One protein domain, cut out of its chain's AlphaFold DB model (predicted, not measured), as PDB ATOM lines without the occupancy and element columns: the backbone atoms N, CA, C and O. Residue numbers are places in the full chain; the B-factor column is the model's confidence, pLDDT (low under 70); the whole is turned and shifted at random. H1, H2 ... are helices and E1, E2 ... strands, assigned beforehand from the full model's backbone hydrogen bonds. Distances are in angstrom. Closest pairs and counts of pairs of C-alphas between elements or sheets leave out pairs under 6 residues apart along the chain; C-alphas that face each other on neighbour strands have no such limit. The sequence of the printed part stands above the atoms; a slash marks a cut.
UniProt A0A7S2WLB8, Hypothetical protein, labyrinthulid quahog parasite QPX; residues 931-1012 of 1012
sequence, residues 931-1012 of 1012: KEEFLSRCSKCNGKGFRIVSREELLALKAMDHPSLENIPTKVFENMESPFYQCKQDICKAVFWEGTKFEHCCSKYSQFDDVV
ATOM      1  N   LYS A 931      77.730   1.690  60.749       80.81
ATOM      2  CA  LYS A 931      78.501   2.557  61.652       80.81
ATOM      3  C   LYS A 931      79.481   3.442  60.883       80.81
ATOM      4  O   LYS A 931      79.749   4.567  61.289       80.81
ATOM      5  N   GLU A 932      79.971   2.952  59.753       81.69
ATOM      6  CA  GLU A 932      80.882   3.627  58.833       81.69
ATOM      7  C   GLU A 932      80.201   4.773  58.062       81.69
ATOM      8  O   GLU A 932      80.872   5.698  57.602       81.69
ATOM      9  N   GLU A 933      78.872   4.734  57.929       84.69
ATOM     10  CA  GLU A 933      78.078   5.782  57.278       84.69
ATOM     11  C   GLU A 933      77.568   6.837  58.276       84.69
ATOM     12  O   GLU A 933      77.139   7.924  57.877       84.69
ATOM     13  N   PHE A 934      77.661   6.580  59.584       88.19
ATOM     14  CA  PHE A 934      77.314   7.568  60.600       88.19
ATOM     15  C   PHE A 934      78.224   8.800  60.498       88.19
ATOM     16  O   PHE A 934      79.447   8.695  60.456       88.19
ATOM     17  N   LEU A 935      77.616   9.988  60.438       88.06
ATOM     18  CA  LEU A 935      78.295  11.267  60.217       88.06
ATOM     19  C   LEU A 935      79.150  11.303  58.934       88.06
ATOM     20  O   LEU A 935      80.050  12.131  58.821       88.06
ATOM     21  N   SER A 936      78.840  10.477  57.923       89.44
ATOM     22  CA  SER A 936      79.562  10.472  56.641       89.44
ATOM     23  C   SER A 936      79.138  11.606  55.693       89.44
ATOM     24  O   SER A 936      79.834  11.887  54.710       89.44
ATOM     25  N   ARG A 937      78.015  12.289  55.976       92.06
ATOM     26  CA  ARG A 937      77.438  13.361  55.143       92.06
ATOM     27  C   ARG A 937      77.269  14.691  55.872       92.06
ATOM     28  O   ARG A 937      76.933  14.767  57.051       92.06
ATOM     29  N   CYS A 938      77.426  15.779  55.123       90.25
ATOM     30  CA  CYS A 938      77.199  17.135  55.599       90.25
ATOM     31  C   CYS A 938      75.713  17.386  55.876       90.25
ATOM     32  O   CYS A 938      74.882  17.373  54.970       90.25
ATOM     33  N   SER A 939      75.373  17.719  57.123       88.88
ATOM     34  CA  SER A 939      73.993  18.063  57.496       88.88
ATOM     35  C   SER A 939      73.458  19.317  56.781       88.88
ATOM     36  O   SER A 939      72.242  19.458  56.640       88.88
ATOM     37  N   LYS A 940      74.340  20.199  56.276       86.56
ATOM     38  CA  LYS A 940      73.965  21.410  55.524       86.56
ATOM     39  C   LYS A 940      73.713  21.155  54.037       86.56
ATOM     40  O   LYS A 940      72.655  21.532  53.559       86.56
ATOM     41  N   CYS A 941      74.637  20.504  53.328       88.38
ATOM     42  CA  CYS A 941      74.552  20.337  51.867       88.38
ATOM     43  C   CYS A 941      74.342  18.893  51.387       88.38
ATOM     44  O   CYS A 941      74.384  18.658  50.186       88.38
ATOM     45  N   ASN A 942      74.186  17.916  52.290       90.88
ATOM     46  CA  ASN A 942      74.062  16.478  51.988       90.88
ATOM     47  C   ASN A 942      75.306  15.816  51.343       90.88
ATOM     48  O   ASN A 942      75.309  14.615  51.063       90.88
ATOM     49  N   GLY A 943      76.380  16.578  51.121       89.75
ATOM     50  CA  GLY A 943      77.607  16.099  50.494       89.75
ATOM     51  C   GLY A 943      78.363  15.063  51.332       89.75
ATOM     52  O   GLY A 943      78.439  15.195  52.553       89.75
ATOM     53  N   LYS A 944      78.922  14.034  50.680       90.44
ATOM     54  CA  LYS A 944      79.659  12.941  51.334       90.44
ATOM     55  C   LYS A 944      81.122  13.320  51.595       90.44
ATOM     56  O   LYS A 944      81.800  13.846  50.709       90.44
ATOM     57  N   GLY A 945      81.598  13.001  52.796       89.38
ATOM     58  CA  GLY A 945      82.992  13.100  53.209       89.38
ATOM     59  C   GLY A 945      83.414  14.455  53.780       89.38
ATOM     60  O   GLY A 945      83.025  15.528  53.311       89.38
ATOM     61  N   PHE A 946      84.313  14.381  54.759       91.00
ATOM     62  CA  PHE A 946      84.938  15.527  55.412       91.00
ATOM     63  C   PHE A 946      86.461  15.433  55.300       91.00
ATOM     64  O   PHE A 946      87.018  14.334  55.256       91.00
ATOM     65  N   ARG A 947      87.142  16.578  55.200       90.94
ATOM     66  CA  ARG A 947      88.591  16.680  55.411       90.94
ATOM     67  C   ARG A 947      88.839  17.142  56.843       90.94
ATOM     68  O   ARG A 947      88.140  18.037  57.315       90.94
ATOM     69  N   ILE A 948      89.807  16.532  57.516       89.62
ATOM     70  CA  ILE A 948      90.259  17.008  58.825       89.62
ATOM     71  C   ILE A 948      91.085  18.274  58.591       89.62
ATOM     72  O   ILE A 948      91.931  18.298  57.697       89.62
ATOM     73  N   VAL A 949      90.795  19.327  59.349       87.75
ATOM     74  CA  VAL A 949      91.460  20.631  59.259       87.75
ATOM     75  C   VAL A 949      92.005  20.993  60.635       87.75
ATOM     76  O   VAL A 949      91.331  20.771  61.644       87.75
ATOM     77  N   SER A 950      93.228  21.524  60.686       85.38
ATOM     78  CA  SER A 950      93.840  21.923  61.953       85.38
ATOM     79  C   SER A 950      93.244  23.233  62.478       85.38
ATOM     80  O   SER A 950      92.667  24.033  61.734       85.38
ATOM     81  N   ARG A 951      93.393  23.461  63.784       84.81
ATOM     82  CA  ARG A 951      92.943  24.692  64.443       84.81
ATOM     83  C   ARG A 951      93.643  25.923  63.860       84.81
ATOM     84  O   ARG A 951      93.003  26.955  63.681       84.81
ATOM     85  N   GLU A 952      94.924  25.808  63.525       83.62
ATOM     86  CA  GLU A 952      95.737  26.888  62.957       83.62
ATOM     87  C   GLU A 952      95.222  27.312  61.574       83.62
ATOM     88  O   GLU A 952      95.070  28.505  61.315       83.62
ATOM     89  N   GLU A 953      94.876  26.348  60.709       84.75
ATOM     90  CA  GLU A 953      94.327  26.621  59.370       84.75
ATOM     91  C   GLU A 953      92.963  27.334  59.457       84.75
ATOM     92  O   GLU A 953      92.692  28.269  58.701       84.75
ATOM     93  N   LEU A 954      92.111  26.960  60.419       85.62
ATOM     94  CA  LEU A 954      90.805  27.602  60.621       85.62
ATOM     95  C   LEU A 954      90.904  29.001  61.230       85.62
ATOM     96  O   LEU A 954      90.148  29.885  60.828       85.62
ATOM     97  N   LEU A 955      91.829  29.224  62.169       82.94
ATOM     98  CA  LEU A 955      92.074  30.552  62.736       82.94
ATOM     99  C   LEU A 955      92.611  31.520  61.674       82.94
ATOM    100  O   LEU A 955      92.166  32.666  61.628       82.94
ATOM    101  N   ALA A 956      93.476  31.049  60.770       82.62
ATOM    102  CA  ALA A 956      93.931  31.837  59.624       82.62
ATOM    103  C   ALA A 956      92.768  32.206  58.684       82.62
ATOM    104  O   ALA A 956      92.624  33.364  58.302       82.62
ATOM    105  N   LEU A 957      91.886  31.251  58.361       82.75
ATOM    106  CA  LEU A 957      90.690  31.504  57.542       82.75
ATOM    107  C   LEU A 957      89.673  32.432  58.229       82.75
ATOM    108  O   LEU A 957      89.026  33.229  57.552       82.75
ATOM    109  N   LYS A 958      89.530  32.357  59.560       82.12
ATOM    110  CA  LYS A 958      88.637  33.229  60.341       82.12
ATOM    111  C   LYS A 958      89.168  34.659  60.414       82.12
ATOM    112  O   LYS A 958      88.373  35.583  60.332       82.12
ATOM    113  N   ALA A 959      90.486  34.838  60.511       82.31
ATOM    114  CA  ALA A 959      91.127  36.151  60.430       82.31
ATOM    115  C   ALA A 959      90.979  36.809  59.043       82.31
ATOM    116  O   ALA A 959      91.093  38.024  58.929       82.31
ATOM    117  N   MET A 960      90.707  36.015  58.001       81.81
ATOM    118  CA  MET A 960      90.408  36.473  56.639       81.81
ATOM    119  C   MET A 960      88.897  36.571  56.342       81.81
ATOM    120  O   MET A 960      88.519  36.641  55.176       81.81
ATOM    121  N   ASP A 961      88.032  36.518  57.364       80.31
ATOM    122  CA  ASP A 961      86.562  36.562  57.241       80.31
ATOM    123  C   ASP A 961      85.977  35.572  56.216       80.31
ATOM    124  O   ASP A 961      85.023  35.855  55.489       80.31
ATOM    125  N   HIS A 962      86.534  34.358  56.155       79.38
ATOM    126  CA  HIS A 962      86.068  33.362  55.197       79.38
ATOM    127  C   HIS A 962      84.591  32.962  55.464       79.38
ATOM    128  O   HIS A 962      84.270  32.539  56.584       79.38
ATOM    129  N   PRO A 963      83.688  32.981  54.452       76.06
ATOM    130  CA  PRO A 963      82.236  32.798  54.634       76.06
ATOM    131  C   PRO A 963      81.835  31.495  55.336       76.06
ATOM    132  O   PRO A 963      80.848  31.425  56.066       76.06
ATOM    133  N   SER A 964      82.625  30.436  55.158       74.38
ATOM    134  CA  SER A 964      82.352  29.140  55.789       74.38
ATOM    135  C   SER A 964      82.461  29.141  57.321       74.38
ATOM    136  O   SER A 964      81.988  28.193  57.956       74.38
ATOM    137  N   LEU A 965      83.047  30.190  57.916       80.88
ATOM    138  CA  LEU A 965      83.268  30.337  59.356       80.88
ATOM    139  C   LEU A 965      82.468  31.485  59.986       80.88
ATOM    140  O   LEU A 965      82.575  31.693  61.196       80.88
ATOM    141  N   GLU A 966      81.667  32.222  59.210       76.06
ATOM    142  CA  GLU A 966      80.924  33.417  59.647       76.06
ATOM    143  C   GLU A 966      80.136  33.163  60.944       76.06
ATOM    144  O   GLU A 966      80.294  33.873  61.934       76.06
ATOM    145  N   ASN A 967      79.410  32.044  60.989       77.31
ATOM    146  CA  ASN A 967      78.519  31.665  62.087       77.31
ATOM    147  C   ASN A 967      79.187  30.843  63.213       77.31
ATOM    148  O   ASN A 967      78.482  30.240  64.026       77.31
ATOM    149  N   ILE A 968      80.524  30.753  63.255       81.69
ATOM    150  CA  ILE A 968      81.263  30.009  64.291       81.69
ATOM    151  C   ILE A 968      81.925  31.003  65.266       81.69
ATOM    152  O   ILE A 968      82.816  31.751  64.849       81.69
ATOM    153  N   PRO A 969      81.516  31.032  66.553       82.38
ATOM    154  CA  PRO A 969      82.122  31.901  67.563       82.38
ATOM    155  C   PRO A 969      83.584  31.542  67.854       82.38
ATOM    156  O   PRO A 969      83.921  30.363  67.941       82.38
ATOM    157  N   THR A 970      84.427  32.546  68.120       79.06
ATOM    158  CA  THR A 970      85.873  32.362  68.367       79.06
ATOM    159  C   THR A 970      86.175  31.384  69.510       79.06
ATOM    160  O   THR A 970      87.073  30.554  69.397       79.06
ATOM    161  N   LYS A 971      85.337  31.387  70.556       81.62
ATOM    162  CA  LYS A 971      85.433  30.487  71.720       81.62
ATOM    163  C   LYS A 971      85.361  28.996  71.369       81.62
ATOM    164  O   LYS A 971      85.844  28.163  72.127       81.62
ATOM    165  N   VAL A 972      84.746  28.637  70.237       82.44
ATOM    166  CA  VAL A 972      84.698  27.239  69.773       82.44
ATOM    167  C   VAL A 972      86.095  26.759  69.392       82.44
ATOM    168  O   VAL A 972      86.452  25.631  69.704       82.44
ATOM    169  N   PHE A 973      86.902  27.620  68.769       81.31
ATOM    170  CA  PHE A 973      88.285  27.285  68.443       81.31
ATOM    171  C   PHE A 973      89.148  27.202  69.702       81.31
ATOM    172  O   PHE A 973      90.076  26.409  69.730       81.31
ATOM    173  N   GLU A 974      88.834  27.980  70.743       76.19
ATOM    174  CA  GLU A 974      89.570  27.994  72.014       76.19
ATOM    175  C   GLU A 974      89.372  26.729  72.847       76.19
ATOM    176  O   GLU A 974      90.351  26.193  73.364       76.19
ATOM    177  N   ASN A 975      88.127  26.253  72.923       78.62
ATOM    178  CA  ASN A 975      87.695  25.244  73.891       78.62
ATOM    179  C   ASN A 975      87.646  23.807  73.349       78.62
ATOM    180  O   ASN A 975      87.354  22.894  74.115       78.62
ATOM    181  N   MET A 976      87.850  23.593  72.047       77.75
ATOM    182  CA  MET A 976      87.752  22.262  71.438       77.75
ATOM    183  C   MET A 976      89.141  21.655  71.237       77.75
ATOM    184  O   MET A 976      89.958  22.199  70.495       77.75
ATOM    185  N   GLU A 977      89.382  20.512  71.880       69.44
ATOM    186  CA  GLU A 977      90.613  19.718  71.732       69.44
ATOM    187  C   GLU A 977      90.524  18.696  70.577       69.44
ATOM    188  O   GLU A 977      91.545  18.222  70.084       69.44
ATOM    189  N   SER A 978      89.310  18.381  70.106       73.19
ATOM    190  CA  SER A 978      89.049  17.454  68.994       73.19
ATOM    191  C   SER A 978      89.407  18.049  67.618       73.19
ATOM    192  O   SER A 978      89.258  19.262  67.432       73.19
ATOM    193  N   PRO A 979      89.756  17.227  66.607       81.06
ATOM    194  CA  PRO A 979      89.941  17.698  65.232       81.06
ATOM    195  C   PRO A 979      88.667  18.340  64.651       81.06
ATOM    196  O   PRO A 979      87.545  17.926  64.945       81.06
ATOM    197  N   PHE A 980      88.836  19.342  63.779       89.25
ATOM    198  CA  PHE A 980      87.731  19.953  63.040       89.25
ATOM    199  C   PHE A 980      87.517  19.254  61.694       89.25
ATOM    200  O   PHE A 980      88.467  18.892  61.000       89.25
ATOM    201  N   TYR A 981      86.257  19.130  61.284       90.31
ATOM    202  CA  TYR A 981      85.847  18.437  60.066       90.31
ATOM    203  C   TYR A 981      85.235  19.426  59.079       90.31
ATOM    204  O   TYR A 981      84.149  19.962  59.309       90.31
ATOM    205  N   GLN A 982      85.906  19.667  57.954       90.44
ATOM    206  CA  GLN A 982      85.388  20.518  56.887       90.44
ATOM    207  C   GLN A 982      84.764  19.684  55.767       90.44
ATOM    208  O   GLN A 982      85.372  18.756  55.238       90.44
ATOM    209  N   CYS A 983      83.554  20.058  55.368       92.00
ATOM    210  CA  CYS A 983      82.843  19.504  54.221       92.00
ATOM    211  C   CYS A 983      83.711  19.571  52.948       92.00
ATOM    212  O   CYS A 983      84.220  20.641  52.604       92.00
ATOM    213  N   LYS A 984      83.877  18.444  52.237       91.06
ATOM    214  CA  LYS A 984      84.725  18.384  51.028       91.06
ATOM    215  C   LYS A 984      84.161  19.192  49.854       91.06
ATOM    216  O   LYS A 984      84.927  19.640  49.008       91.06
ATOM    217  N   GLN A 985      82.849  19.413  49.825       89.69
ATOM    218  CA  GLN A 985      82.139  20.070  48.730       89.69
ATOM    219  C   GLN A 985      82.569  21.532  48.583       89.69
ATOM    220  O   GLN A 985      82.491  22.305  49.543       89.69
ATOM    221  N   ASP A 986      82.973  21.907  47.366       81.25
ATOM    222  CA  ASP A 986      83.630  23.187  47.081       81.25
ATOM    223  C   ASP A 986      82.786  24.417  47.393       81.25
ATOM    224  O   ASP A 986      83.321  25.419  47.851       81.25
ATOM    225  N   ILE A 987      81.467  24.305  47.236       83.31
ATOM    226  CA  ILE A 987      80.524  25.395  47.510       83.31
ATOM    227  C   ILE A 987      80.202  25.494  49.009       83.31
ATOM    228  O   ILE A 987      80.017  26.583  49.537       83.31
ATOM    229  N   CYS A 988      80.114  24.365  49.721       86.50
ATOM    230  CA  CYS A 988      79.627  24.367  51.101       86.50
ATOM    231  C   CYS A 988      80.725  24.727  52.104       86.50
ATOM    232  O   CYS A 988      80.497  25.571  52.968       86.50
ATOM    233  N   LYS A 989      81.873  24.031  52.040       86.50
ATOM    234  CA  LYS A 989      83.030  24.157  52.954       86.50
ATOM    235  C   LYS A 989      82.692  24.325  54.451       86.50
ATOM    236  O   LYS A 989      83.510  24.837  55.213       86.50
ATOM    237  N   ALA A 990      81.510  23.887  54.894       88.31
ATOM    238  CA  ALA A 990      81.050  24.046  56.268       88.31
ATOM    239  C   ALA A 990      81.921  23.241  57.236       88.31
ATOM    240  O   ALA A 990      82.338  22.128  56.907       88.31
ATOM    241  N   VAL A 991      82.165  23.798  58.421       88.75
ATOM    242  CA  VAL A 991      83.046  23.213  59.440       88.75
ATOM    243  C   VAL A 991      82.240  22.696  60.635       88.75
ATOM    244  O   VAL A 991      81.312  23.362  61.099       88.75
ATOM    245  N   PHE A 992      82.600  21.505  61.113       88.88
ATOM    246  CA  PHE A 992      81.988  20.768  62.225       88.88
ATOM    247  C   PHE A 992      83.062  20.327  63.240       88.88
ATOM    248  O   PHE A 992      84.242  20.276  62.898       88.88
ATOM    249  N   TRP A 993      82.664  20.024  64.479       89.75
ATOM    250  CA  TRP A 993      83.555  19.636  65.587       89.75
ATOM    251  C   TRP A 993      82.820  18.755  66.611       89.75
ATOM    252  O   TRP A 993      81.582  18.725  66.634       89.75
ATOM    253  N   GLU A 994      83.566  18.066  67.476       86.44
ATOM    254  CA  GLU A 994      83.029  17.132  68.476       86.44
ATOM    255  C   GLU A 994      82.651  17.864  69.773       86.44
ATOM    256  O   GLU A 994      83.365  17.841  70.765       86.44
ATOM    257  N   GLY A 995      81.517  18.573  69.756       81.75
ATOM    258  CA  GLY A 995      80.936  19.199  70.953       81.75
ATOM    259  C   GLY A 995      79.686  18.480  71.473       81.75
ATOM    260  O   GLY A 995      79.316  17.407  71.005       81.75
ATOM    261  N   THR A 996      78.919  19.136  72.345       79.25
ATOM    262  CA  THR A 996      77.668  18.594  72.929       79.25
ATOM    263  C   THR A 996      76.657  18.054  71.903       79.25
ATOM    264  O   THR A 996      75.943  17.086  72.158       79.25
ATOM    265  N   LYS A 997      76.584  18.651  70.703       79.12
ATOM    266  CA  LYS A 997      75.726  18.152  69.611       79.12
ATOM    267  C   LYS A 997      76.224  16.831  69.023       79.12
ATOM    268  O   LYS A 997      75.393  16.022  68.621       79.12
ATOM    269  N   PHE A 998      77.538  16.628  68.955       82.62
ATOM    270  CA  PHE A 998      78.145  15.374  68.515       82.62
ATOM    271  C   PHE A 998      77.858  14.267  69.534       82.62
ATOM    272  O   PHE A 998      77.290  13.246  69.159       82.62
ATOM    273  N   GLU A 999      78.089  14.526  70.825       80.31
ATOM    274  CA  GLU A 999      77.769  13.595  71.920       80.31
ATOM    275  C   GLU A 999      76.291  13.180  71.914       80.31
ATOM    276  O   GLU A 999      75.966  11.995  72.005       80.31
ATOM    277  N   HIS A1000      75.381  14.142  71.720       80.88
ATOM    278  CA  HIS A1000      73.949  13.862  71.602       80.88
ATOM    279  C   HIS A1000      73.633  12.974  70.390       80.88
ATOM    280  O   HIS A1000      72.788  12.084  70.483       80.88
ATOM    281  N   CYS A1001      74.290  13.196  69.245       80.56
ATOM    282  CA  CYS A1001      74.105  12.348  68.066       80.56
ATOM    283  C   CYS A1001      74.624  10.925  68.321       80.56
ATOM    284  O   CYS A1001      73.918   9.977  67.988       80.56
ATOM    285  N   CYS A1002      75.787  10.769  68.958       79.75
ATOM    286  CA  CYS A1002      76.355   9.466  69.312       79.75
ATOM    287  C   CYS A1002      75.471   8.699  70.310       79.75
ATOM    288  O   CYS A1002      75.172   7.528  70.093       79.75
ATOM    289  N   SER A1003      74.971   9.369  71.357       79.25
ATOM    290  CA  SER A1003      74.049   8.776  72.341       79.25
ATOM    291  C   SER A1003      72.711   8.349  71.727       79.25
ATOM    292  O   SER A1003      72.094   7.390  72.182       79.25
ATOM    293  N   LYS A1004      72.240   9.054  70.693       74.31
ATOM    294  CA  LYS A1004      71.040   8.658  69.946       74.31
ATOM    295  C   LYS A1004      71.321   7.543  68.944       74.31
ATOM    296  O   LYS A1004      70.441   6.715  68.744       74.31
ATOM    297  N   TYR A1005      72.516   7.484  68.360       75.75
ATOM    298  CA  TYR A1005      72.915   6.388  67.479       75.75
ATOM    299  C   TYR A1005      72.942   5.045  68.220       75.75
ATOM    300  O   TYR A1005      72.382   4.081  67.714       75.75
ATOM    301  N   SER A1006      73.472   4.992  69.450       69.44
ATOM    302  CA  SER A1006      73.509   3.748  70.244       69.44
ATOM    303  C   SER A1006      72.125   3.194  70.610       69.44
ATOM    304  O   SER A1006      71.987   2.019  70.924       69.44
ATOM    305  N   GLN A1007      71.060   3.999  70.518       68.94
ATOM    306  CA  GLN A1007      69.678   3.525  70.697       68.94
ATOM    307  C   GLN A1007      69.162   2.714  69.489       68.94
ATOM    308  O   GLN A1007      68.083   2.125  69.569       68.94
ATOM    309  N   PHE A1008      69.898   2.691  68.370       66.75
ATOM    310  CA  PHE A1008      69.619   1.846  67.206       66.75
ATOM    311  C   PHE A1008      70.374   0.504  67.224       66.75
ATOM    312  O   PHE A1008      70.106  -0.310  66.341       66.75
ATOM    313  N   ASP A1009      71.238   0.236  68.214       54.34
ATOM    314  CA  ASP A1009      72.031  -1.008  68.292       54.34
ATOM    315  C   ASP A1009      71.160  -2.279  68.435       54.34
ATOM    316  O   ASP A1009      71.594  -3.361  68.061       54.34
ATOM    317  N   ASP A1010      69.894  -2.161  68.862       49.62
ATOM    318  CA  ASP A1010      68.922  -3.274  68.872       49.62
ATOM    319  C   ASP A1010      68.246  -3.532  67.498       49.62
ATOM    320  O   ASP A1010      67.351  -4.374  67.385       49.62
ATOM    321  N   VAL A1011      68.589  -2.770  66.447       46.91
ATOM    322  CA  VAL A1011      67.938  -2.813  65.117       46.91
ATOM    323  C   VAL A1011      68.924  -3.109  63.966       46.91
ATOM    324  O   VAL A1011      68.468  -3.312  62.837       46.91
ATOM    325  N   VAL A1012      70.238  -3.184  64.212       33.84
ATOM    326  CA  VAL A1012      71.268  -3.461  63.182       33.84
ATOM    327  C   VAL A1012      71.835  -4.868  63.297       33.84
ATOM    328  O   VAL A1012      72.297  -5.226  64.399       33.84
TER     329      VAL A1012
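Overview. This is residues 931 to 1012 of the 1012 residues of the protein "Hypothetical protein" of labyrinthulid quahog parasite QPX (UniProt A0A7S2WLB8). An elongated body has a small twisted pair of antiparallel strands, E1 and E2, near its middle, with the short helices H1 and H2 loosely side by side toward one end of the long axis and the longer helix H3 toward the other. The first and last printed residues both lie toward the H3 end, while a short run, residues 991 to 992, pairs with E2 as a strand would. The 82 printed residues have three named helices and two named strands, in the order E1, H1, H2, E2, H3, and the sheet has the order E1 - E2. The class is mixed, helices and strands, though only 36 of the residues are in named elements, under half. The whole is only just compact, close to loose, with a radius of gyration of the C-alphas of 13.9 A and spans of 47 by 27 by 18 A.

Along the chain. Residues 931 to 945 hold no named element. E1, residues 946 to 949, begins with C-alpha 946 at (84.938, 15.527, 55.412) and is 9.1 A long. H1, residues 951 to 959, measures 12.3 A. H2 is residues 970 to 975, 9.2 A. E2, residues 980 to 983, measures 10.1 A and begins with C-alpha 980 at (87.731, 19.953, 63.040). H3, residues 996 to 1008, is the longest helix at 19.4 A and ends with C-alpha 1008 at (69.619, 1.846, 67.206).

Arrangement. E1 and E2 are antiparallel neighbours, with 139 degrees between their directions. The C-alphas of Phe 946 and Cys 983, which face each other, are 4.7 A apart. N 947 and O 982 are within hydrogen-bond range at 2.8 A, and so are N 982 and O 947 at 2.8 A. Residues 981 to 982 of E2 also pair antiparallel with residues 991 to 992. The closest C-alphas of H1 and E2, those of Arg 951 and Phe 980, are 7.2 A apart. H1 and H2 are close but not clearly touching; their closest C-alphas, those of Arg 951 and Phe 973, are 6.7 A apart. They run opposite ways at a shallow tilt of 15 degrees. H3 touches no helix, and it is apart from E1, H1 and H2. In H1 and H2 every O i to N i+4 pair is within hydrogen-bond range; in H3, 7 of 9 are.

Size, cuts and confidence. The two C-alphas farthest apart, those of Met 960 and Asp 1010, are 46.8 A apart, while those of Lys 931 and Val 1012, the chain's last residue, are 9.5 A apart. The printed part has no cut. The link from E2 to H3, 12 residues, is long; those from E1 to H1 and from H2 to E2 are tight. The mean pLDDT of the printed part is 81.4, and residue 977 and residues 1006 to 1012 are under 70.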